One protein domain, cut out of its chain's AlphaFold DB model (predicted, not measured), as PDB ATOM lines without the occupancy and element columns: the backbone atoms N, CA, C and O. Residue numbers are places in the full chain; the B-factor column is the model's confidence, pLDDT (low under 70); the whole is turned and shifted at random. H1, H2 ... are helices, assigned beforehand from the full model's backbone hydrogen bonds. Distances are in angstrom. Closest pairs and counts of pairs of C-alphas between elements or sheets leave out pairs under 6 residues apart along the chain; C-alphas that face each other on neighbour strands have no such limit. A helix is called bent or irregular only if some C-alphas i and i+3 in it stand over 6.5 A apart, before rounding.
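Overview. This is residues 2 to 176 of the 383 residues of an uncharacterized protein of Paenibacillus oralis (UniProt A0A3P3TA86). A long helical hairpin, the arm H5b and H6, makes one end of a rod; at the other end H5a, H1a and the short helices H2, H3 and H4 form a small head. H1b lies where head and hairpin join, and the unnamed tail, residues 162 to 176, folds back toward the hairpin's loop. The printed part has 175 residues with six named helices, H1 to H6 in order: all helix, only just extended, close to loose, with a radius of gyration of the C-alphas of 23.7 A and spans of 84 by 33 by 25 A.

Arrangement. H5, residues 72 to 124, was assigned as one helix by its hydrogen bonds but is bent, with C-alphas 88 and 91 6.6 A apart; its arms H5a, residues 72 to 88, and H5b, residues 91 to 124, stand at 47 degrees. H5b and H6, residues 132 to 161, form a hairpin and touch at a shallow tilt of 30 degrees; their closest C-alphas, of Tyr 109 and Val 148, are 6.1 A apart. H1, residues 3 to 29, likewise assigned as one helix, is bent, with C-alphas 19 and 22 8.2 A apart. Its arm H1b, residues 22 to 29, touches residues 151 to 158 of H6, closest at C-alphas 29 and 154, 5.8 A. H1a, residues 3 to 19, touches H5a with residues 9 to 13 alone, about perpendicular at 78 degrees, closest at C-alphas 13 and 86, 5.8 A. H2, residues 35 to 41, touches residues 83 to 87 of H5a, closest at C-alphas 39 and 83, 6.8 A. H3, residues 43 to 52, only just touches H5a, with 3 pairs of C-alphas within 8 A, closest 47 and 79, 7.3 A. H4, residues 54 to 59, touches residues 4 to 9 of H1a, closest at C-alphas 5 and 57, 5.5 A. In H1a, H1b, H2, H3, H4, H5a, H5b and H6 every O i to N i+4 pair is within hydrogen-bond range.

Along the chain. H1a begins at C-alpha 3 (9.420, 40.184, 6.954); H6 ends at C-alpha 161 (24.634, 16.365, -9.510). From first to last C-alpha H5b measures 48.1 A, H6 43.6 A, H1a 24.9 A and H5a 24.6 A.

Size, cuts and confidence. The C-alphas farthest apart, of Pro 63 and Glu 127, are 84.4 A apart. The printed part has no cut; the link H4 to H5 is long, and residues 68 to 73 and 124 to 129 stand free. The pLDDT is under 70 at residues 2 to 3, 60 to 63, 129 to 130 and 168 to 176.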
ATOM      1  N   THR A   2      12.113  40.676  11.023       63.97
ATOM      2  CA  THR A   2      10.787  40.993  10.466       63.97
ATOM      3  C   THR A   2      10.747  40.643   8.974       63.97
ATOM      4  O   THR A   2      11.797  40.561   8.339       63.97
ATOM      5  N   GLY A   3       9.555  40.461   8.393       69.06
ATOM      6  CA  GLY A   3       9.420  40.184   6.954       69.06
ATOM      7  C   GLY A   3      10.098  41.232   6.059       69.06
ATOM      8  O   GLY A   3      10.631  40.881   5.013       69.06
ATOM      9  N   LYS A   4      10.185  42.493   6.510       75.25
ATOM     10  CA  LYS A   4      10.903  43.559   5.795       75.25
ATOM     11  C   LYS A   4      12.413  43.330   5.729       75.25
ATOM     12  O   LYS A   4      13.012  43.626   4.702       75.25
ATOM     13  N   ASN A   5      13.034  42.778   6.773       83.25
ATOM     14  CA  ASN A   5      14.474  42.488   6.753       83.25
ATOM     15  C   ASN A   5      14.792  41.389   5.726       83.25
ATOM     16  O   ASN A   5      15.818  41.450   5.063       83.25
ATOM     17  N   GLN A   6      13.900  40.406   5.562       86.44
ATOM     18  CA  GLN A   6      14.095  39.315   4.602       86.44
ATOM     19  C   GLN A   6      14.076  39.803   3.144       86.44
ATOM     20  O   GLN A   6      14.845  39.297   2.335       86.44
ATOM     21  N   GLU A   7      13.256  40.806   2.817       90.62
ATOM     22  CA  GLU A   7      13.247  41.434   1.486       90.62
ATOM     23  C   GLU A   7      14.560  42.179   1.199       90.62
ATOM     24  O   GLU A   7      15.149  41.999   0.140       90.62
ATOM     25  N   HIS A   8      15.088  42.929   2.171       90.25
ATOM     26  CA  HIS A   8      16.362  43.637   2.002       90.25
ATOM     27  C   HIS A   8      17.551  42.675   1.894       90.25
ATOM     28  O   HIS A   8      18.446  42.900   1.086       90.25
ATOM     29  N   ILE A   9      17.546  41.577   2.657       92.06
ATOM     30  CA  ILE A   9      18.560  40.519   2.531       92.06
ATOM     31  C   ILE A   9      18.487  39.869   1.146       92.06
ATOM     32  O   ILE A   9      19.524  39.593   0.550       92.06
ATOM     33  N   GLN A  10      17.282  39.656   0.609       94.19
ATOM     34  CA  GLN A  10      17.108  39.159  -0.754       94.19
ATOM     35  C   GLN A  10      17.696  40.135  -1.783       94.19
ATOM     36  O   GLN A  10      18.467  39.712  -2.642       94.19
ATOM     37  N   THR A  11      17.398  41.434  -1.671       94.69
ATOM     38  CA  THR A  11      17.980  42.465  -2.546       94.69
ATOM     39  C   THR A  11      19.504  42.504  -2.437       94.69
ATOM     40  O   THR A  11      20.191  42.575  -3.453       94.69
ATOM     41  N   LEU A  12      20.051  42.394  -1.226       94.38
ATOM     42  CA  LEU A  12      21.494  42.337  -1.012       94.38
ATOM     43  C   LEU A  12      22.121  41.101  -1.667       94.38
ATOM     44  O   LEU A  12      23.134  41.216  -2.356       94.38
ATOM     45  N   ALA A  13      21.506  39.929  -1.506       95.81
ATOM     46  CA  ALA A  13      21.967  38.701  -2.141       95.81
ATOM     47  C   ALA A  13      21.978  38.823  -3.675       95.81
ATOM     48  O   ALA A  13      22.934  38.390  -4.319       95.81
ATOM     49  N   GLU A  14      20.962  39.458  -4.263       95.81
ATOM     50  CA  GLU A  14      20.906  39.737  -5.703       95.81
ATOM     51  C   GLU A  14      22.002  40.711  -6.144       95.81
ATOM     52  O   GLU A  14      22.665  40.474  -7.155       95.81
ATOM     53  N   THR A  15      22.241  41.775  -5.380       94.56
ATOM     54  CA  THR A  15      23.316  42.740  -5.640       94.56
ATOM     55  C   THR A  15      24.689  42.069  -5.617       94.56
ATOM     56  O   THR A  15      25.453  42.208  -6.573       94.56
ATOM     57  N   ILE A  16      24.981  41.282  -4.579       93.62
ATOM     58  CA  ILE A  16      26.248  40.545  -4.441       93.62
ATOM     59  C   ILE A  16      26.420  39.542  -5.579       93.62
ATOM     60  O   ILE A  16      27.479  39.482  -6.204       93.62
ATOM     61  N   PHE A  17      25.366  38.782  -5.888       95.56
ATOM     62  CA  PHE A  17      25.382  37.862  -7.016       95.56
ATOM     63  C   PHE A  17      25.701  38.594  -8.323       95.56
ATOM     64  O   PHE A  17      26.554  38.143  -9.079       95.56
ATOM     65  N   ASN A  18      25.066  39.739  -8.584       94.12
ATOM     66  CA  ASN A  18      25.283  40.506  -9.808       94.12
ATOM     67  C   ASN A  18      26.705  41.075  -9.911       94.12
ATOM     68  O   ASN A  18      27.265  41.079 -11.005       94.12
ATOM     69  N   MET A  19      27.313  41.493  -8.795       91.31
ATOM     70  CA  MET A  19      28.717  41.927  -8.762       91.31
ATOM     71  C   MET A  19      29.682  40.788  -9.117       91.31
ATOM     72  O   MET A  19      30.678  41.015  -9.801       91.31
ATOM     73  N   GLY A  20      29.386  39.563  -8.672       91.25
ATOM     74  CA  GLY A  20      30.224  38.382  -8.889       91.25
ATOM     75  C   GLY A  20      29.823  37.500 -10.073       91.25
ATOM     76  O   GLY A  20      30.479  36.487 -10.307       91.25
ATOM     77  N   ARG A  21      28.757  37.842 -10.806       93.19
ATOM     78  CA  ARG A  21      28.020  36.909 -11.676       93.19
ATOM     79  C   ARG A  21      28.909  36.147 -12.649       93.19
ATOM     80  O   ARG A  21      28.786  34.932 -12.753       93.19
ATOM     81  N   GLU A  22      29.786  36.843 -13.362       91.00
ATOM     82  CA  GLU A  22      30.659  36.222 -14.363       91.00
ATOM     83  C   GLU A  22      31.651  35.239 -13.725       91.00
ATOM     84  O   GLU A  22      31.767  34.100 -14.169       91.00
ATOM     85  N   SER A  23      32.293  35.643 -12.625       91.12
ATOM     86  CA  SER A  23      33.221  34.794 -11.865       91.12
ATOM     87  C   SER A  23      32.519  33.557 -11.298       91.12
ATOM     88  O   SER A  23      33.011  32.441 -11.451       91.12
ATOM     89  N   ILE A  24      31.326  33.737 -10.718       91.31
ATOM     90  CA  ILE A  24      30.496  32.638 -10.209       91.31
ATOM     91  C   ILE A  24      30.199  31.646 -11.333       91.31
ATOM     92  O   ILE A  24      30.437  30.452 -11.173       91.31
ATOM     93  N   MET A  25      29.712  32.130 -12.479       90.25
ATOM     94  CA  MET A  25      29.368  31.262 -13.604       90.25
ATOM     95  C   MET A  25      30.583  30.492 -14.118       90.25
ATOM     96  O   MET A  25      30.489  29.282 -14.302       90.25
ATOM     97  N   ASN A  26      31.727  31.156 -14.287       89.38
ATOM     98  CA  ASN A  26      32.951  30.507 -14.752       89.38
ATOM     99  C   ASN A  26      33.428  29.430 -13.768       89.38
ATOM    100  O   ASN A  26      33.642  28.287 -14.165       89.38
ATOM    101  N   ASN A  27      33.481  29.743 -12.471       88.81
ATOM    102  CA  ASN A  27      33.893  28.784 -11.446       88.81
ATOM    103  C   ASN A  27      32.929  27.592 -11.344       88.81
ATOM    104  O   ASN A  27      33.358  26.463 -11.109       88.81
ATOM    105  N   ILE A  28      31.624  27.807 -11.543       86.81
ATOM    106  CA  ILE A  28      30.643  26.712 -11.582       86.81
ATOM    107  C   ILE A  28      30.909  25.816 -12.792       86.81
ATOM    108  O   ILE A  28      30.929  24.593 -12.657       86.81
ATOM    109  N   MET A  29      31.161  26.409 -13.961       84.81
ATOM    110  CA  MET A  29      31.466  25.666 -15.187       84.81
ATOM    111  C   MET A  29      32.790  24.911 -15.116       84.81
ATOM    112  O   MET A  29      32.955  23.895 -15.792       84.81
ATOM    113  N   ASP A  30      33.730  25.379 -14.307       87.12
ATOM    114  CA  ASP A  30      35.015  24.715 -14.101       87.12
ATOM    115  C   ASP A  30      35.005  23.750 -12.906       87.12
ATOM    116  O   ASP A  30      35.987  23.048 -12.671       87.12
ATOM    117  N   GLY A  31      33.881  23.652 -12.186       82.62
ATOM    118  CA  GLY A  31      33.726  22.763 -11.034       82.62
ATOM    119  C   GLY A  31      34.530  23.200  -9.807       82.62
ATOM    120  O   GLY A  31      34.778  22.390  -8.919       82.62
ATOM    121  N   THR A  32      34.951  24.463  -9.758       89.12
ATOM    122  CA  THR A  32      35.773  25.050  -8.689       89.12
ATOM    123  C   THR A  32      34.976  25.966  -7.761       89.12
ATOM    124  O   THR A  32      35.531  26.495  -6.802       89.12
ATOM    125  N   PHE A  33      33.686  26.181  -8.033       89.50
ATOM    126  CA  PHE A  33      32.861  27.080  -7.232       89.50
ATOM    127  C   PHE A  33      32.622  26.548  -5.817       89.50
ATOM    128  O   PHE A  33      32.029  25.484  -5.628       89.50
ATOM    129  N   ASN A  34      33.016  27.355  -4.834       88.44
ATOM    130  CA  ASN A  34      32.674  27.202  -3.430       88.44
ATOM    131  C   ASN A  34      31.890  28.444  -2.984       88.44
ATOM    132  O   ASN A  34      32.337  29.575  -3.181       88.44
ATOM    133  N   LEU A  35      30.699  28.223  -2.426       88.62
ATOM    134  CA  LEU A  35      29.811  29.303  -2.005       88.62
ATOM    135  C   LEU A  35      30.382  30.080  -0.818       88.62
ATOM    136  O   LEU A  35      30.287  31.304  -0.817       88.62
ATOM    137  N   ASP A  36      30.976  29.386   0.148       83.56
ATOM    138  CA  ASP A  36      31.498  30.014   1.362       83.56
ATOM    139  C   ASP A  36      32.685  30.917   1.008       83.56
ATOM    140  O   ASP A  36      32.660  32.107   1.317       83.56
ATOM    141  N   ASP A  37      33.637  30.407   0.217       90.00
ATOM    142  CA  ASP A  37      34.780  31.189  -0.283       90.00
ATOM    143  C   ASP A  37      34.315  32.415  -1.092       90.00
ATOM    144  O   ASP A  37      34.895  33.501  -1.003       90.00
ATOM    145  N   PHE A  38      33.248  32.264  -1.890       91.94
ATOM    146  CA  PHE A  38      32.665  33.387  -2.618       91.94
ATOM    147  C   PHE A  38      32.094  34.432  -1.657       91.94
ATOM    148  O   PHE A  38      32.425  35.606  -1.797       91.94
ATOM    149  N   VAL A  39      31.273  34.041  -0.682       90.12
ATOM    150  CA  VAL A  39      30.667  34.981   0.273       90.12
ATOM    151  C   VAL A  39      31.736  35.682   1.113       90.12
ATOM    152  O   VAL A  39      31.670  36.901   1.271       90.12
ATOM    153  N   GLU A  40      32.765  34.961   1.557       90.00
ATOM    154  CA  GLU A  40      33.930  35.534   2.242       90.00
ATOM    155  C   GLU A  40      34.663  36.554   1.362       90.00
ATOM    156  O   GLU A  40      34.976  37.655   1.815       90.00
ATOM    157  N   SER A  41      34.850  36.271   0.068       93.56
ATOM    158  CA  SER A  41      35.461  37.236  -0.861       93.56
ATOM    159  C   SER A  41      34.670  38.546  -0.996       93.56
ATOM    160  O   SER A  41      35.221  39.566  -1.414       93.56
ATOM    161  N   GLN A  42      33.379  38.528  -0.647       94.12
ATOM    162  CA  GLN A  42      32.475  39.672  -0.721       94.12
ATOM    163  C   GLN A  42      32.330  40.413   0.614       94.12
ATOM    164  O   GLN A  42      31.565  41.375   0.671       94.12
ATOM    165  N   GLU A  43      33.078  40.044   1.662       93.12
ATOM    166  CA  GLU A  43      32.975  40.650   2.998       93.12
ATOM    167  C   GLU A  43      33.048  42.186   2.952       93.12
ATOM    168  O   GLU A  43      32.234  42.869   3.574       93.12
ATOM    169  N   GLY A  44      33.961  42.752   2.155       93.62
ATOM    170  CA  GLY A  44      34.091  44.206   2.007       93.62
ATOM    171  C   GLY A  44      32.848  44.878   1.409       93.62
ATOM    172  O   GLY A  44      32.442  45.945   1.872       93.62
ATOM    173  N   ASN A  45      32.214  44.241   0.420       92.94
ATOM    174  CA  ASN A  45      30.985  44.740  -0.202       92.94
ATOM    175  C   ASN A  45      29.791  44.593   0.747       92.94
ATOM    176  O   ASN A  45      29.006  45.526   0.890       92.94
ATOM    177  N   ILE A  46      29.699  43.458   1.446       92.81
ATOM    178  CA  ILE A  46      28.670  43.199   2.459       92.81
ATOM    179  C   ILE A  46      28.765  44.236   3.577       92.81
ATOM    180  O   ILE A  46      27.755  44.813   3.971       92.81
ATOM    181  N   ARG A  47      29.981  44.518   4.057       93.81
ATOM    182  CA  ARG A  47      30.216  45.514   5.102       93.81
ATOM    183  C   ARG A  47      29.800  46.908   4.653       93.81
ATOM    184  O   ARG A  47      29.129  47.606   5.404       93.81
ATOM    185  N   LYS A  48      30.161  47.294   3.428       93.69
ATOM    186  CA  LYS A  48      29.743  48.574   2.852       93.69
ATOM    187  C   LYS A  48      28.217  48.681   2.787       93.69
ATOM    188  O   LYS A  48      27.668  49.695   3.207       93.69
ATOM    189  N   GLU A  49      27.532  47.639   2.321       92.50
ATOM    190  CA  GLU A  49      26.069  47.656   2.258       92.50
ATOM    191  C   GLU A  49      25.439  47.719   3.656       92.50
ATOM    192  O   GLU A  49      24.481  48.462   3.872       92.50
ATOM    193  N   LEU A  50      25.989  46.967   4.613       91.50
ATOM    194  CA  LEU A  50      25.565  47.000   6.011       91.50
ATOM    195  C   LEU A  50      25.711  48.409   6.600       91.50
ATOM    196  O   LEU A  50      24.830  48.873   7.322       91.50
ATOM    197  N   ASP A  51      26.795  49.103   6.258       91.25
ATOM    198  CA  ASP A  51      27.039  50.478   6.673       91.25
ATOM    199  C   ASP A  51      26.062  51.478   6.033       91.25
ATOM    200  O   ASP A  51      25.680  52.456   6.679       91.25
ATOM    201  N   GLU A  52      25.643  51.266   4.789       91.81
ATOM    202  CA  GLU A  52      24.696  52.147   4.091       91.81
ATOM    203  C   GLU A  52      23.235  51.873   4.497       91.81
ATOM    204  O   GLU A  52      22.421  52.795   4.548       91.81
ATOM    205  N   ASN A  53      22.918  50.631   4.873       91.31
ATOM    206  CA  ASN A  53      21.555  50.144   5.105       91.31
ATOM    207  C   ASN A  53      21.350  49.551   6.512       91.31
ATOM    208  O   ASN A  53      20.543  48.639   6.711       91.31
ATOM    209  N   TRP A  54      22.069  50.071   7.510       89.69
ATOM    210  CA  TRP A  54      22.062  49.561   8.889       89.69
ATOM    211  C   TRP A  54      20.648  49.345   9.450       89.69
ATOM    212  O   TRP A  54      20.294  48.262   9.917       89.69
ATOM    213  N   GLU A  55      19.813  50.378   9.341       87.81
ATOM    214  CA  GLU A  55      18.474  50.411   9.930       87.81
ATOM    215  C   GLU A  55      17.516  49.376   9.327       87.81
ATOM    216  O   GLU A  55      16.623  48.873  10.015       87.81
ATOM    217  N   THR A  56      17.692  49.033   8.050       87.88
ATOM    218  CA  THR A  56      16.833  48.073   7.345       87.88
ATOM    219  C   THR A  56      17.317  46.635   7.520       87.88
ATOM    220  O   THR A  56      16.493  45.730   7.674       87.88
ATOM    221  N   LEU A  57      18.635  46.416   7.559       86.69
ATOM    222  CA  LEU A  57      19.234  45.087   7.699       86.69
ATOM    223  C   LEU A  57      19.212  44.591   9.151       86.69
ATOM    224  O   LEU A  57      18.776  43.464   9.416       86.69
ATOM    225  N   VAL A  58      19.611  45.437  10.103       85.25
ATOM    226  CA  VAL A  58      19.704  45.085  11.533       85.25
ATOM    227  C   VAL A  58      18.368  45.315  12.250       85.25
ATOM    228  O   VAL A  58      17.964  44.514  13.097       85.25
ATOM    229  N   GLY A  59      17.612  46.328  11.817       77.31
ATOM    230  CA  GLY A  59      16.286  46.667  12.329       77.31
ATOM    231  C   GLY A  59      16.317  47.702  13.458       77.31
ATOM    232  O   GLY A  59      16.905  47.478  14.511       77.31
ATOM    233  N   THR A  60      15.564  48.785  13.276       60.94
ATOM    234  CA  THR A  60      15.440  49.948  14.186       60.94
ATOM    235  C   THR A  60      14.753  49.665  15.532       60.94
ATOM    236  O   THR A  60      14.654  50.541  16.389       60.94
ATOM    237  N   GLY A  61      14.191  48.469  15.727       63.44
ATOM    238  CA  GLY A  61      13.273  48.189  16.838       63.44
ATOM    239  C   GLY A  61      13.939  47.925  18.191       63.44
ATOM    240  O   GLY A  61      13.237  47.854  19.199       63.44
ATOM    241  N   ASN A  62      15.262  47.745  18.230       66.19
ATOM    242  CA  ASN A  62      15.983  47.404  19.452       66.19
ATOM    243  C   ASN A  62      17.085  48.441  19.734       66.19
ATOM    244  O   ASN A  62      18.057  48.488  18.981       66.19
ATOM    245  N   PRO A  63      16.988  49.216  20.832       69.06
ATOM    246  CA  PRO A  63      17.982  50.234  21.184       69.06
ATOM    247  C   PRO A  63      19.385  49.663  21.455       69.06
ATOM    248  O   PRO A  63      20.344  50.421  21.500       69.06
ATOM    249  N   TYR A  64      19.523  48.341  21.614       70.88
ATOM    250  CA  TYR A  64      20.819  47.668  21.739       70.88
ATOM    251  C   TYR A  64      21.639  47.680  20.437       70.88
ATOM    252  O   TYR A  64      22.862  47.618  20.483       70.88
ATOM    253  N   TRP A  65      20.980  47.775  19.278       81.56
ATOM    254  CA  TRP A  65      21.635  47.770  17.962       81.56
ATOM    255  C   TRP A  65      21.777  49.170  17.362       81.56
ATOM    256  O   TRP A  65      21.943  49.314  16.150       81.56
ATOM    257  N   ASP A  66      21.705  50.202  18.202       84.44
ATOM    258  CA  ASP A  66      22.023  51.555  17.773       84.44
ATOM    259  C   ASP A  66      23.482  51.626  17.307       84.44
ATOM    260  O   ASP A  66      24.403  51.201  18.006       84.44
ATOM    261  N   ARG A  67      23.697  52.184  16.115       83.62
ATOM    262  CA  ARG A  67      25.004  52.176  15.448       83.62
ATOM    263  C   ARG A  67      26.090  52.895  16.250       83.62
ATOM    264  O   ARG A  67      27.258  52.538  16.139       83.62
ATOM    265  N   GLY A  68      25.725  53.891  17.057       85.00
ATOM    266  CA  GLY A  68      26.669  54.594  17.928       85.00
ATOM    267  C   GLY A  68      27.118  53.781  19.147       85.00
ATOM    268  O   GLY A  68      28.063  54.178  19.825       85.00
ATOM    269  N   SER A  69      26.448  52.661  19.422       85.25
ATOM    270  CA  SER A  69      26.531  51.929  20.688       85.25
ATOM    271  C   SER A  69      27.126  50.519  20.551       85.25
ATOM    272  O   SER A  69      27.415  49.884  21.564       85.25
ATOM    273  N   ILE A  70      27.320  50.026  19.323       90.56
ATOM    274  CA  ILE A  70      27.834  48.674  19.050       90.56
ATOM    275  C   ILE A  70      29.344  48.556  19.284       90.56
ATOM    276  O   ILE A  70      30.123  49.458  18.970       90.56
ATOM    277  N   THR A  71      29.778  47.403  19.789       91.06
ATOM    278  CA  THR A  71      31.199  47.044  19.867       91.06
ATOM    279  C   THR A  71      31.680  46.361  18.581       91.06
ATOM    280  O   THR A  71      30.891  45.893  17.762       91.06
ATOM    281  N   GLU A  72      32.998  46.226  18.418       90.44
ATOM    282  CA  GLU A  72      33.586  45.456  17.308       90.44
ATOM    283  C   GLU A  72      33.132  43.982  17.312       90.44
ATOM    284  O   GLU A  72      32.960  43.370  16.260       90.44
ATOM    285  N   ASN A  73      32.899  43.403  18.495       88.25
ATOM    286  CA  ASN A  73      32.400  42.032  18.612       88.25
ATOM    287  C   ASN A  73      30.937  41.921  18.162       88.25
ATOM    288  O   ASN A  73      30.576  40.942  17.511       88.25
ATOM    289  N   ASP A  74      30.118  42.933  18.459       87.25
ATOM    290  CA  ASP A  74      28.733  43.008  17.990       87.25
ATOM    291  C   ASP A  74      28.681  43.130  16.463       87.25
ATOM    292  O   ASP A  74      27.905  42.434  15.810       87.25
ATOM    293  N   LEU A  75      29.557  43.956  15.877       89.25
ATOM    294  CA  LEU A  75      29.667  44.091  14.424       89.25
ATOM    295  C   LEU A  75      30.054  42.762  13.763       89.25
ATOM    296  O   LEU A  75      29.430  42.365  12.781       89.25
ATOM    297  N   LYS A  76      31.037  42.045  14.323       88.25
ATOM    298  CA  LYS A  76      31.422  40.708  13.845       88.25
ATOM    299  C   LYS A  76      30.266  39.718  13.913       88.25
ATOM    300  O   LYS A  76      30.059  38.965  12.969       88.25
ATOM    301  N   PHE A  77      29.498  39.738  15.000       87.62
ATOM    302  CA  PHE A  77      28.319  38.890  15.149       87.62
ATOM    303  C   PHE A  77      27.245  39.204  14.095       87.62
ATOM    304  O   PHE A  77      26.705  38.293  13.468       87.62
ATOM    305  N   ILE A  78      26.954  40.489  13.865       88.88
ATOM    306  CA  ILE A  78      25.986  40.928  12.849       88.88
ATOM    307  C   ILE A  78      26.452  40.517  11.450       88.88
ATOM    308  O   ILE A  78      25.650  39.990  10.680       88.88
ATOM    309  N   MET A  79      27.736  40.710  11.141       91.69
ATOM    310  CA  MET A  79      28.331  40.295   9.870       91.69
ATOM    311  C   MET A  79      28.239  38.784   9.666       91.69
ATOM    312  O   MET A  79      27.736  38.365   8.629       91.69
ATOM    313  N   GLY A  80      28.633  37.974  10.654       88.56
ATOM    314  CA  GLY A  80      28.540  36.512  10.566       88.56
ATOM    315  C   GLY A  80      27.108  36.050  10.300       88.56
ATOM    316  O   GLY A  80      26.844  35.316   9.351       88.56
ATOM    317  N   ARG A  81      26.141  36.606  11.040       89.31
ATOM    318  CA  ARG A  81      24.719  36.326  10.806       89.31
ATOM    319  C   ARG A  81      24.261  36.727   9.400       89.31
ATOM    320  O   ARG A  81      23.496  35.993   8.782       89.31
ATOM    321  N   LEU A  82      24.675  37.895   8.909       90.12
ATOM    322  CA  LEU A  82      24.304  38.363   7.575       90.12
ATOM    323  C   LEU A  82      24.907  37.465   6.489       90.12
ATOM    324  O   LEU A  82      24.197  37.082   5.566       90.12
ATOM    325  N   MET A  83      26.177  37.080   6.625       90.56
ATOM    326  CA  MET A  83      26.845  36.136   5.726       90.56
ATOM    327  C   MET A  83      26.135  34.783   5.713       90.56
ATOM    328  O   MET A  83      25.854  34.258   4.639       90.56
ATOM    329  N   HIS A  84      25.745  34.269   6.880       88.38
ATOM    330  CA  HIS A  84      24.960  33.043   6.980       88.38
ATOM    331  C   HIS A  84      23.631  33.141   6.214       88.38
ATOM    332  O   HIS A  84      23.309  32.273   5.404       88.38
ATOM    333  N   GLU A  85      22.865  34.219   6.411       90.12
ATOM    334  CA  GLU A  85      21.610  34.440   5.680       90.12
ATOM    335  C   GLU A  85      21.843  34.564   4.163       90.12
ATOM    336  O   GLU A  85      21.055  34.045   3.369       90.12
ATOM    337  N   LEU A  86      22.945  35.189   3.735       90.75
ATOM    338  CA  LEU A  86      23.331  35.256   2.325       90.75
ATOM    339  C   LEU A  86      23.648  33.869   1.753       90.75
ATOM    340  O   LEU A  86      23.160  33.549   0.666       90.75
ATOM    341  N   CYS A  87      24.370  33.016   2.489       88.06
ATOM    342  CA  CYS A  87      24.626  31.626   2.096       88.06
ATOM    343  C   CYS A  87      23.333  30.812   1.924       88.06
ATOM    344  O   CYS A  87      23.299  29.884   1.120       88.06
ATOM    345  N   LEU A  88      22.245  31.169   2.614       88.69
ATOM    346  CA  LEU A  88      20.941  30.521   2.432       88.69
ATOM    347  C   LEU A  88      20.190  31.013   1.183       88.69
ATOM    348  O   LEU A  88      19.443  30.243   0.577       88.69
ATOM    349  N   LYS A  89      20.355  32.282   0.786       93.38
ATOM    350  CA  LYS A  89      19.619  32.886  -0.348       93.38
ATOM    351  C   LYS A  89      20.335  32.739  -1.688       93.38
ATOM    352  O   LYS A  89      19.690  32.488  -2.708       93.38
ATOM    353  N   LEU A  90      21.660  32.881  -1.697       92.88
ATOM    354  CA  LEU A  90      22.477  32.832  -2.909       92.88
ATOM    355  C   LEU A  90      22.302  31.545  -3.731       92.88
ATOM    356  O   LEU A  90      22.210  31.676  -4.952       92.88
ATOM    357  N   PRO A  91      22.180  30.333  -3.150       91.12
ATOM    358  CA  PRO A  91      21.969  29.114  -3.929       91.12
ATOM    359  C   PRO A  91      20.758  29.187  -4.860       91.12
ATOM    360  O   PRO A  91      20.850  28.791  -6.020       91.12
ATOM    361  N   GLU A  92      19.633  29.733  -4.391       91.75
ATOM    362  CA  GLU A  92      18.423  29.842  -5.210       91.75
ATOM    363  C   GLU A  92      18.563  30.915  -6.300       91.75
ATOM    364  O   GLU A  92      18.098  30.707  -7.424       91.75
ATOM    365  N   ILE A  93      19.268  32.016  -6.020       94.62
ATOM    366  CA  ILE A  93      19.581  33.053  -7.019       94.62
ATOM    367  C   ILE A  93      20.508  32.490  -8.102       94.62
ATOM    368  O   ILE A  93      20.213  32.610  -9.293       94.62
ATOM    369  N   ILE A  94      21.589  31.816  -7.701       91.81
ATOM    370  CA  ILE A  94      22.554  31.172  -8.600       91.81
ATOM    371  C   ILE A  94      21.843  30.135  -9.468       91.81
ATOM    372  O   ILE A  94      21.984  30.134 -10.687       91.81
ATOM    373  N   LYS A  95      21.018  29.283  -8.860       89.19
ATOM    374  CA  LYS A  95      20.222  28.272  -9.560       89.19
ATOM    375  C   LYS A  95      19.256  28.886 -10.568       89.19
ATOM    376  O   LYS A  95      19.141  28.368 -11.678       89.19
ATOM    377  N   LYS A  96      18.575  29.980 -10.216       91.75
ATOM    378  CA  LYS A  96      17.713  30.723 -11.146       91.75
ATOM    379  C   LYS A  96      18.526  31.265 -12.324       91.75
ATOM    380  O   LYS A  96      18.172  31.005 -13.471       91.75
ATOM    381  N   ALA A  97      19.646  31.927 -12.053       91.06
ATOM    382  CA  ALA A  97      20.508  32.487 -13.088       91.06
ATOM    383  C   ALA A  97      21.130  31.410 -13.992       91.06
ATOM    384  O   ALA A  97      21.261  31.621 -15.194       91.06
ATOM    385  N   LEU A  98      21.488  30.245 -13.440       88.69
ATOM    386  CA  LEU A  98      21.980  29.100 -14.209       88.69
ATOM    387  C   LEU A  98      20.905  28.546 -15.137       88.69
ATOM    388  O   LEU A  98      21.214  28.200 -16.271       88.69
ATOM    389  N   LYS A  99      19.648  28.468 -14.687       88.25
ATOM    390  CA  LYS A  99      18.533  28.042 -15.548       88.25
ATOM    391  C   LYS A  99      18.316  29.020 -16.699       88.25
ATOM    392  O   LYS A  99      18.186  28.599 -17.843       88.25
ATOM    393  N   GLU A 100      18.322  30.318 -16.407       88.94
ATOM    394  CA  GLU A 100      18.208  31.366 -17.428       88.94
ATOM    395  C   GLU A 100      19.377  31.313 -18.425       88.94
ATOM    396  O   GLU A 100      19.158  31.333 -19.635       88.94
ATOM    397  N   GLY A 101      20.611  31.169 -17.927       88.62
ATOM    398  CA  GLY A 101      21.812  31.019 -18.754       88.62
ATOM    399  C   GLY A 101      21.784  29.757 -19.614       88.62
ATOM    400  O   GLY A 101      22.083  29.817 -20.802       88.62
ATOM    401  N   TYR A 102      21.333  28.634 -19.053       87.81
ATOM    402  CA  TYR A 102      21.193  27.371 -19.771       87.81
ATOM    403  C   TYR A 102      20.253  27.487 -20.972       87.81
ATOM    404  O   TYR A 102      20.603  27.061 -22.073       87.81
ATOM    405  N   HIS A 103      19.090  28.119 -20.792       85.19
ATOM    406  CA  HIS A 103      18.165  28.368 -21.897       85.19
ATOM    407  C   HIS A 103      18.766  29.288 -22.965       85.19
ATOM    408  O   HIS A 103      18.592  29.028 -24.158       85.19
ATOM    409  N   ALA A 104      19.502  30.327 -22.559       88.19
ATOM    410  CA  ALA A 104      20.192  31.211 -23.493       88.19
ATOM    411  C   ALA A 104      21.246  30.454 -24.322       88.19
ATOM    412  O   ALA A 104      21.247  30.569 -25.545       88.19
ATOM    413  N   TRP A 105      22.067  29.607 -23.691       88.75
ATOM    414  CA  TRP A 105      23.061  28.793 -24.401       88.75
ATOM    415  C   TRP A 105      22.423  27.786 -25.352       88.75
ATOM    416  O   TRP A 105      22.933  27.577 -26.448       88.75
ATOM    417  N   GLN A 106      21.295  27.174 -24.983       86.31
ATOM    418  CA  GLN A 106      20.569  26.279 -25.890       86.31
ATOM    419  C   GLN A 106      20.061  27.008 -27.136       86.31
ATOM    420  O   GLN A 106      20.168  26.474 -28.242       86.31
ATOM    421  N   LEU A 107      19.532  28.224 -26.975       87.81
ATOM    422  CA  LEU A 107      19.095  29.042 -28.103       87.81
ATOM    423  C   LEU A 107      20.282  29.412 -29.005       87.81
ATOM    424  O   LEU A 107      20.220  29.224 -30.219       87.81
ATOM    425  N   GLU A 108      21.383  29.855 -28.401       89.81
ATOM    426  CA  GLU A 108      22.619  30.220 -29.095       89.81
ATOM    427  C   GLU A 108      23.258  29.029 -29.827       89.81
ATOM    428  O   GLU A 108      23.753  29.171 -30.950       89.81
ATOM    429  N   TYR A 109      23.189  27.833 -29.239       90.12
ATOM    430  CA  TYR A 109      23.611  26.586 -29.871       90.12
ATOM    431  C   TYR A 109      22.803  26.307 -31.140       90.12
ATOM    432  O   TYR A 109      23.386  26.052 -32.193       90.12
ATOM    433  N   VAL A 110      21.469  26.384 -31.068       87.69
ATOM    434  CA  VAL A 110      20.581  26.132 -32.217       87.69
ATOM    435  C   VAL A 110      20.809  27.159 -33.327       87.69
ATOM    436  O   VAL A 110      20.895  26.788 -34.503       87.69
ATOM    437  N   GLU A 111      20.942  28.438 -32.974       89.31
ATOM    438  CA  GLU A 111      21.214  29.503 -33.940       89.31
ATOM    439  C   GLU A 111      22.569  29.290 -34.629       89.31
ATOM    440  O   GLU A 111      22.655  29.281 -35.860       89.31
ATOM    441  N   THR A 112      23.622  29.031 -33.851       89.44
ATOM    442  CA  THR A 112      24.971  28.790 -34.380       89.44
ATOM    443  C   THR A 112      25.008  27.544 -35.259       89.44
ATOM    444  O   THR A 112      25.606  27.564 -36.333       89.44
ATOM    445  N   LEU A 113      24.345  26.464 -34.846       89.94
ATOM    446  CA  LEU A 113      24.275  25.226 -35.615       89.94
ATOM    447  C   LEU A 113      23.562  25.435 -36.958       89.94
ATOM    448  O   LEU A 113      24.000  24.899 -37.977       89.94
ATOM    449  N   THR A 114      22.517  26.266 -36.984       88.88
ATOM    450  CA  THR A 114      21.834  26.669 -38.223       88.88
ATOM    451  C   THR A 114      22.777  27.457 -39.136       88.88
ATOM    452  O   THR A 114      22.919  27.116 -40.306       88.88
ATOM    453  N   GLN A 115      23.523  28.427 -38.594       88.88
ATOM    454  CA  GLN A 115      24.519  29.188 -39.360       88.88
ATOM    455  C   GLN A 115      25.636  28.292 -39.926       88.88
ATOM    456  O   GLN A 115      26.030  28.447 -41.081       88.88
ATOM    457  N   VAL A 116      26.142  27.335 -39.137       90.75
ATOM    458  CA  VAL A 116      27.150  26.353 -39.581       90.75
ATOM    459  C   VAL A 116      26.605  25.500 -40.726       90.75
ATOM    460  O   VAL A 116      27.301  25.293 -41.725       90.75
ATOM    461  N   LYS A 117      25.357  25.031 -40.605       87.75
ATOM    462  CA  LYS A 117      24.670  24.266 -41.649       87.75
ATOM    463  C   LYS A 117      24.554  25.077 -42.937       87.75
ATOM    464  O   LYS A 117      24.982  24.592 -43.981       87.75
ATOM    465  N   ASP A 118      24.041  26.300 -42.869       88.38
ATOM    466  CA  ASP A 118      23.837  27.152 -44.045       88.38
ATOM    467  C   ASP A 118      25.162  27.486 -44.745       88.38
ATOM    468  O   ASP A 118      25.258  27.414 -45.972       88.38
ATOM    469  N   LEU A 119      26.220  27.769 -43.973       88.38
ATOM    470  CA  LEU A 119      27.568  27.981 -44.507       88.38
ATOM    471  C   LEU A 119      28.121  26.726 -45.187       88.38
ATOM    472  O   LEU A 119      28.719  26.827 -46.256       88.38
ATOM    473  N   THR A 120      27.899  25.549 -44.601       87.75
ATOM    474  CA  THR A 120      28.352  24.274 -45.175       87.75
ATOM    475  C   THR A 120      27.630  23.978 -46.485       87.75
ATOM    476  O   THR A 120      28.281  23.679 -47.483       87.75
ATOM    477  N   VAL A 121      26.304  24.139 -46.526       87.38
ATOM    478  CA  VAL A 121      25.515  23.968 -47.757       87.38
ATOM    479  C   VAL A 121      25.978  24.943 -48.841       87.38
ATOM    480  O   VAL A 121      26.223  24.525 -49.971       87.38
ATOM    481  N   SER A 122      26.167  26.220 -48.490       87.00
ATOM    482  CA  SER A 122      26.665  27.251 -49.408       87.00
ATOM    483  C   SER A 122      28.048  26.913 -49.976       87.00
ATOM    484  O   SER A 122      28.284  27.092 -51.168       87.00
ATOM    485  N   LEU A 123      28.957  26.373 -49.157       86.38
ATOM    486  CA  LEU A 123      30.285  25.945 -49.603       86.38
ATOM    487  C   LEU A 123      30.231  24.709 -50.507       86.38
ATOM    488  O   LEU A 123      30.942  24.672 -51.507       86.38
ATOM    489  N   CYS A 124      29.377  23.727 -50.202       83.81
ATOM    490  CA  CYS A 124      29.215  22.517 -51.016       83.81
ATOM    491  C   CYS A 124      28.600  22.788 -52.398       83.81
ATOM    492  O   CYS A 124      28.826  22.016 -53.324       83.81
ATOM    493  N   GLN A 125      27.817  23.860 -52.544       85.56
ATOM    494  CA  GLN A 125      27.183  24.233 -53.814       85.56
ATOM    495  C   GLN A 125      28.107  25.016 -54.762       85.56
ATOM    496  O   GLN A 125      27.762  25.201 -55.928       85.56
ATOM    497  N   LYS A 126      29.269  25.489 -54.297       83.81
ATOM    498  CA  LYS A 126      30.223  26.235 -55.131       83.81
ATOM    499  C   LYS A 126      31.191  25.274 -55.826       83.81
ATOM    500  O   LYS A 126      31.858  24.486 -55.169       83.81
ATOM    501  N   GLU A 127      31.323  25.395 -57.149       73.88
ATOM    502  CA  GLU A 127      32.242  24.569 -57.958       73.88
ATOM    503  C   GLU A 127      33.727  24.767 -57.599       73.88
ATOM    504  O   GLU A 127      34.534  23.866 -57.800       73.88
ATOM    505  N   ASN A 128      34.085  25.920 -57.028       74.00
ATOM    506  CA  ASN A 128      35.391  26.169 -56.427       74.00
ATOM    507  C   ASN A 128      35.193  26.506 -54.951       74.00
ATOM    508  O   ASN A 128      34.410  27.407 -54.632       74.00
ATOM    509  N   VAL A 129      35.912  25.799 -54.070       65.88
ATOM    510  CA  VAL A 129      35.880  26.025 -52.618       65.88
ATOM    511  C   VAL A 129      36.067  27.516 -52.362       65.88
ATOM    512  O   VAL A 129      37.057  28.117 -52.783       65.88
ATOM    513  N   GLY A 130      35.048  28.115 -51.746       63.53
ATOM    514  CA  GLY A 130      34.960  29.548 -51.529       63.53
ATOM    515  C   GLY A 130      36.206  30.125 -50.859       63.53
ATOM    516  O   GLY A 130      36.945  29.419 -50.174       63.53
ATOM    517  N   SER A 131      36.441  31.422 -51.083       78.00
ATOM    518  CA  SER A 131      37.607  32.170 -50.589       78.00
ATOM    519  C   SER A 131      38.023  31.764 -49.167       78.00
ATOM    520  O   SER A 131      37.159  31.515 -48.329       78.00
ATOM    521  N   THR A 132      39.324  31.785 -48.849       85.62
ATOM    522  CA  THR A 132      39.886  31.476 -47.512       85.62
ATOM    523  C   THR A 132      39.096  32.102 -46.352       85.62
ATOM    524  O   THR A 132      38.997  31.526 -45.274       85.62
ATOM    525  N   ARG A 133      38.472  33.263 -46.586       84.94
ATOM    526  CA  ARG A 133      37.581  33.953 -45.651       84.94
ATOM    527  C   ARG A 133      36.336  33.147 -45.252       84.94
ATOM    528  O   ARG A 133      35.955  33.188 -44.089       84.94
ATOM    529  N   GLU A 134      35.686  32.452 -46.180       85.06
ATOM    530  CA  GLU A 134      34.473  31.664 -45.906       85.06
ATOM    531  C   GLU A 134      34.796  30.398 -45.109       85.06
ATOM    532  O   GLU A 134      34.087  30.086 -44.154       85.06
ATOM    533  N   LEU A 135      35.914  29.735 -45.428       87.12
ATOM    534  CA  LEU A 135      36.435  28.615 -44.639       87.12
ATOM    535  C   LEU A 135      36.804  29.048 -43.214       87.12
ATOM    536  O   LEU A 135      36.407  28.396 -42.254       87.12
ATOM    537  N   MET A 136      37.494  30.185 -43.065       86.50
ATOM    538  CA  MET A 136      37.816  30.756 -41.751       86.50
ATOM    539  C   MET A 136      36.559  31.128 -40.953       86.50
ATOM    540  O   MET A 136      36.510  30.922 -39.739       86.50
ATOM    541  N   ASN A 137      35.522  31.645 -41.620       89.12
ATOM    542  CA  ASN A 137      34.242  31.940 -40.976       89.12
ATOM    543  C   ASN A 137      33.560  30.654 -40.483       89.12
ATOM    544  O   ASN A 137      33.164  30.581 -39.322       89.12
ATOM    545  N   LEU A 138      33.493  29.613 -41.326       90.25
ATOM    546  CA  LEU A 138      32.964  28.306 -40.929       90.25
ATOM    547  C   LEU A 138      33.744  27.732 -39.738       90.25
ATOM    548  O   LEU A 138      33.133  27.341 -38.748       90.25
ATOM    549  N   GLN A 139      35.077  27.740 -39.796       92.56
ATOM    550  CA  GLN A 139      35.930  27.262 -38.706       92.56
ATOM    551  C   GLN A 139      35.655  28.019 -37.399       92.56
ATOM    552  O   GLN A 139      35.488  27.396 -36.353       92.56
ATOM    553  N   THR A 140      35.544  29.349 -37.458       92.00
ATOM    554  CA  THR A 140      35.224  30.188 -36.292       92.00
ATOM    555  C   THR A 140      33.869  29.807 -35.692       92.00
ATOM    556  O   THR A 140      33.752  29.653 -34.478       92.00
ATOM    557  N   LYS A 141      32.848  29.593 -36.531       91.38
ATOM    558  CA  LYS A 141      31.506  29.191 -36.086       91.38
ATOM    559  C   LYS A 141      31.476  27.778 -35.503       91.38
ATOM    560  O   LYS A 141      30.788  27.559 -34.513       91.38
ATOM    561  N   VAL A 142      32.253  26.844 -36.054       90.38
ATOM    562  CA  VAL A 142      32.400  25.487 -35.502       90.38
ATOM    563  C   VAL A 142      33.082  25.519 -34.133       90.38
ATOM    564  O   VAL A 142      32.588  24.887 -33.203       90.38
ATOM    565  N   LEU A 143      34.168  26.283 -33.974       88.38
ATOM    566  CA  LEU A 143      34.839  26.449 -32.678       88.38
ATOM    567  C   LEU A 143      33.911  27.093 -31.639       88.38
ATOM    568  O   LEU A 143      33.856  26.655 -30.490       88.38
ATOM    569  N   PHE A 144      33.138  28.098 -32.052       89.50
ATOM    570  CA  PHE A 144      32.133  28.714 -31.194       89.50
ATOM    571  C   PHE A 144      31.053  27.709 -30.768       89.50
ATOM    572  O   PHE A 144      30.765  27.583 -29.580       89.50
ATOM    573  N   LEU A 145      30.525  26.921 -31.710       90.25
ATOM    574  CA  LEU A 145      29.544  25.871 -31.430       90.25
ATOM    575  C   LEU A 145      30.078  24.828 -30.434       90.25
ATOM    576  O   LEU A 145      29.349  24.410 -29.537       90.25
ATOM    577  N   GLN A 146      31.347  24.429 -30.565       89.19
ATOM    578  CA  GLN A 146      32.003  23.519 -29.620       89.19
ATOM    579  C   GLN A 146      32.075  24.117 -28.209       89.19
ATOM    580  O   GLN A 146      31.787  23.418 -27.238       89.19
ATOM    581  N   SER A 147      32.404  25.407 -28.094       86.31
ATOM    582  CA  SER A 147      32.419  26.124 -26.812       86.31
ATOM    583  C   SER A 147      31.037  26.133 -26.150       86.31
ATOM    584  O   SER A 147      30.895  25.701 -25.005       86.31
ATOM    585  N   VAL A 148      29.991  26.520 -26.892       85.50
ATOM    586  CA  VAL A 148      28.609  26.546 -26.380       85.50
ATOM    587  C   VAL A 148      28.131  25.139 -26.003       85.50
ATOM    588  O   VAL A 148      27.535  24.948 -24.945       85.50
ATOM    589  N   SER A 149      28.449  24.122 -26.813       86.94
ATOM    590  CA  SER A 149      28.130  22.722 -26.502       86.94
ATOM    591  C   SER A 149      28.783  22.259 -25.197       86.94
ATOM    592  O   SER A 149      28.150  21.552 -24.415       86.94
ATOM    593  N   SER A 150      30.033  22.659 -24.951       87.56
ATOM    594  CA  SER A 150      30.753  22.350 -23.713       87.56
ATOM    595  C   SER A 150      30.076  22.986 -22.494       87.56
ATOM    596  O   SER A 150      29.864  22.311 -21.489       87.56
ATOM    597  N   LEU A 151      29.655  24.254 -22.596       84.62
ATOM    598  CA  LEU A 151      28.920  24.950 -21.532       84.62
ATOM    599  C   LEU A 151      27.580  24.273 -21.210       84.62
ATOM    600  O   LEU A 151      27.260  24.072 -20.039       84.62
ATOM    601  N   ILE A 152      26.821  23.870 -22.233       85.81
ATOM    602  CA  ILE A 152      25.547  23.156 -22.056       85.81
ATOM    603  C   ILE A 152      25.759  21.831 -21.314       85.81
ATOM    604  O   ILE A 152      25.010  21.528 -20.384       85.81
ATOM    605  N   GLU A 153      26.774  21.049 -21.687       85.31
ATOM    606  CA  GLU A 153      27.063  19.771 -21.023       85.31
ATOM    607  C   GLU A 153      27.553  19.967 -19.583       85.31
ATOM    608  O   GLU A 153      27.061  19.299 -18.673       85.31
ATOM    609  N   LYS A 154      28.438  20.941 -19.332       85.19
ATOM    610  CA  LYS A 154      28.873  21.307 -17.973       85.19
ATOM    611  C   LYS A 154      27.687  21.706 -17.088       85.19
ATOM    612  O   LYS A 154      27.528  21.177 -15.987       85.19
ATOM    613  N   ALA A 155      26.804  22.569 -17.591       82.31
ATOM    614  CA  ALA A 155      25.589  22.971 -16.890       82.31
ATOM    615  C   ALA A 155      24.676  21.769 -16.600       82.31
ATOM    616  O   ALA A 155      24.183  21.605 -15.484       82.31
ATOM    617  N   ARG A 156      24.480  20.886 -17.584       83.44
ATOM    618  CA  ARG A 156      23.673  19.668 -17.437       83.44
ATOM    619  C   ARG A 156      24.228  18.738 -16.358       83.44
ATOM    620  O   ARG A 156      23.450  18.215 -15.555       83.44
ATOM    621  N   LEU A 157      25.544  18.539 -16.320       81.06
ATOM    622  CA  LEU A 157      26.210  17.753 -15.281       81.06
ATOM    623  C   LEU A 157      26.001  18.375 -13.898       81.06
ATOM    624  O   LEU A 157      25.627  17.661 -12.968       81.06
ATOM    625  N   PHE A 158      26.147  19.698 -13.779       81.50
ATOM    626  CA  PHE A 158      25.887  20.420 -12.534       81.50
ATOM    627  C   PHE A 158      24.450  20.202 -12.036       81.50
ATOM    628  O   PHE A 158      24.237  19.780 -10.901       81.50
ATOM    629  N   PHE A 159      23.450  20.412 -12.894       82.12
ATOM    630  CA  PHE A 159      22.050  20.192 -12.526       82.12
ATOM    631  C   PHE A 159      21.765  18.735 -12.142       82.12
ATOM    632  O   PHE A 159      21.025  18.491 -11.190       82.12
ATOM    633  N   THR A 160      22.382  17.774 -12.836       79.00
ATOM    634  CA  THR A 160      22.248  16.342 -12.525       79.00
ATOM    635  C   THR A 160      22.818  16.025 -11.142       79.00
ATOM    636  O   THR A 160      22.153  15.357 -10.351       79.00
ATOM    637  N   ALA A 161      24.005  16.546 -10.818       74.75
ATOM    638  CA  ALA A 161      24.634  16.365  -9.510       74.75
ATOM    639  C   ALA A 161      23.780  16.941  -8.366       74.75
ATOM    640  O   ALA A 161      23.713  16.357  -7.288       74.75
ATOM    641  N   GLN A 162      23.074  18.044  -8.625       79.62
ATOM    642  CA  GLN A 162      22.174  18.696  -7.669       79.62
ATOM    643  C   GLN A 162      20.745  18.120  -7.665       79.62
ATOM    644  O   GLN A 162      19.865  18.662  -6.999       79.62
ATOM    645  N   GLN A 163      20.483  17.042  -8.417       84.00
ATOM    646  CA  GLN A 163      19.150  16.434  -8.580       84.00
ATOM    647  C   GLN A 163      18.078  17.431  -9.060       84.00
ATOM    648  O   GLN A 163      16.885  17.301  -8.772       84.00
ATOM    649  N   LEU A 164      18.496  18.446  -9.816       78.38
ATOM    650  CA  LEU A 164      17.616  19.478 -10.337       78.38
ATOM    651  C   LEU A 164      17.015  19.029 -11.667       78.38
ATOM    652  O   LEU A 164      17.726  18.728 -12.625       78.38
ATOM    653  N   LYS A 165      15.680  19.031 -11.745       79.00
ATOM    654  CA  LYS A 165      14.973  18.826 -13.013       79.00
ATOM    655  C   LYS A 165      15.151  20.057 -13.900       79.00
ATOM    656  O   LYS A 165      14.853  21.178 -13.475       79.00
ATOM    657  N   ILE A 166      15.619  19.821 -15.119       75.94
ATOM    658  CA  ILE A 166      15.623  20.800 -16.203       75.94
ATOM    659  C   ILE A 166      14.573  20.352 -17.207       75.94
ATOM    660  O   ILE A 166      14.582  19.192 -17.627       75.94
ATOM    661  N   ASP A 167      13.694  21.265 -17.600       74.75
ATOM    662  CA  ASP A 167      12.783  20.999 -18.701       74.75
ATOM    663  C   ASP A 167      13.598  20.964 -20.000       74.75
ATOM    664  O   ASP A 167      14.314  21.926 -20.304       74.75
ATOM    665  N   PRO A 168      13.555  19.859 -20.763       63.62
ATOM    666  CA  PRO A 168      14.254  19.800 -22.032       63.62
ATOM    667  C   PRO A 168      13.667  20.868 -22.953       63.62
ATOM    668  O   PRO A 168      12.478  20.837 -23.278       63.62
ATOM    669  N   VAL A 169      14.497  21.812 -23.398       65.25
ATOM    670  CA  VAL A 169      14.113  22.677 -24.514       65.25
ATOM    671  C   VAL A 169      13.933  21.781 -25.727       65.25
ATOM    672  O   VAL A 169      14.782  20.937 -26.017       65.25
ATOM    673  N   ALA A 170      12.804  21.940 -26.415       59.78
ATOM    674  CA  ALA A 170      12.551  21.263 -27.673       59.78
ATOM    675  C   ALA A 170      13.601  21.726 -28.691       59.78
ATOM    676  O   ALA A 170      13.457  22.774 -29.316       59.78
ATOM    677  N   ILE A 171      14.689  20.965 -28.816       58.88
ATOM    678  CA  ILE A 171      15.705  21.208 -29.834       58.88
ATOM    679  C   ILE A 171      15.032  20.910 -31.179       58.88
ATOM    680  O   ILE A 171      14.551  19.786 -31.368       58.88
ATOM    681  N   PRO A 172      14.957  21.876 -32.112       57.50
ATOM    682  CA  PRO A 172      14.425  21.610 -33.438       57.50
ATOM    683  C   PRO A 172      15.234  20.480 -34.068       57.50
ATOM    684  O   PRO A 172      16.461  20.564 -34.158       57.50
ATOM    685  N   VAL A 173      14.562  19.410 -34.495       57.38
ATOM    686  CA  VAL A 173      15.220  18.347 -35.256       57.38
ATOM    687  C   VAL A 173      15.689  18.968 -36.564       57.38
ATOM    688  O   VAL A 173      14.886  19.288 -37.440       57.38
ATOM    689  N   LEU A 174      16.997  19.177 -36.690       54.56
ATOM    690  CA  LEU A 174      17.584  19.681 -37.920       54.56
ATOM    691  C   LEU A 174      17.528  18.580 -38.972       54.56
ATOM    692  O   LEU A 174      18.364  17.682 -39.018       54.56
ATOM    693  N   THR A 175      16.538  18.667 -39.853       54.69
ATOM    694  CA  THR A 175      16.489  17.847 -41.057       54.69
ATOM    695  C   THR A 175      17.492  18.399 -42.062       54.69
ATOM    696  O   THR A 175      17.386  19.545 -42.518       54.69
ATOM    697  N   PHE A 176      18.504  17.604 -42.397       52.72
ATOM    698  CA  PHE A 176      19.313  17.862 -43.581       52.72
ATOM    699  C   PHE A 176      18.446  17.610 -44.820       52.72
ATOM    700  O   PHE A 176      17.662  16.656 -44.810       52.72
TER     701      PHE A 176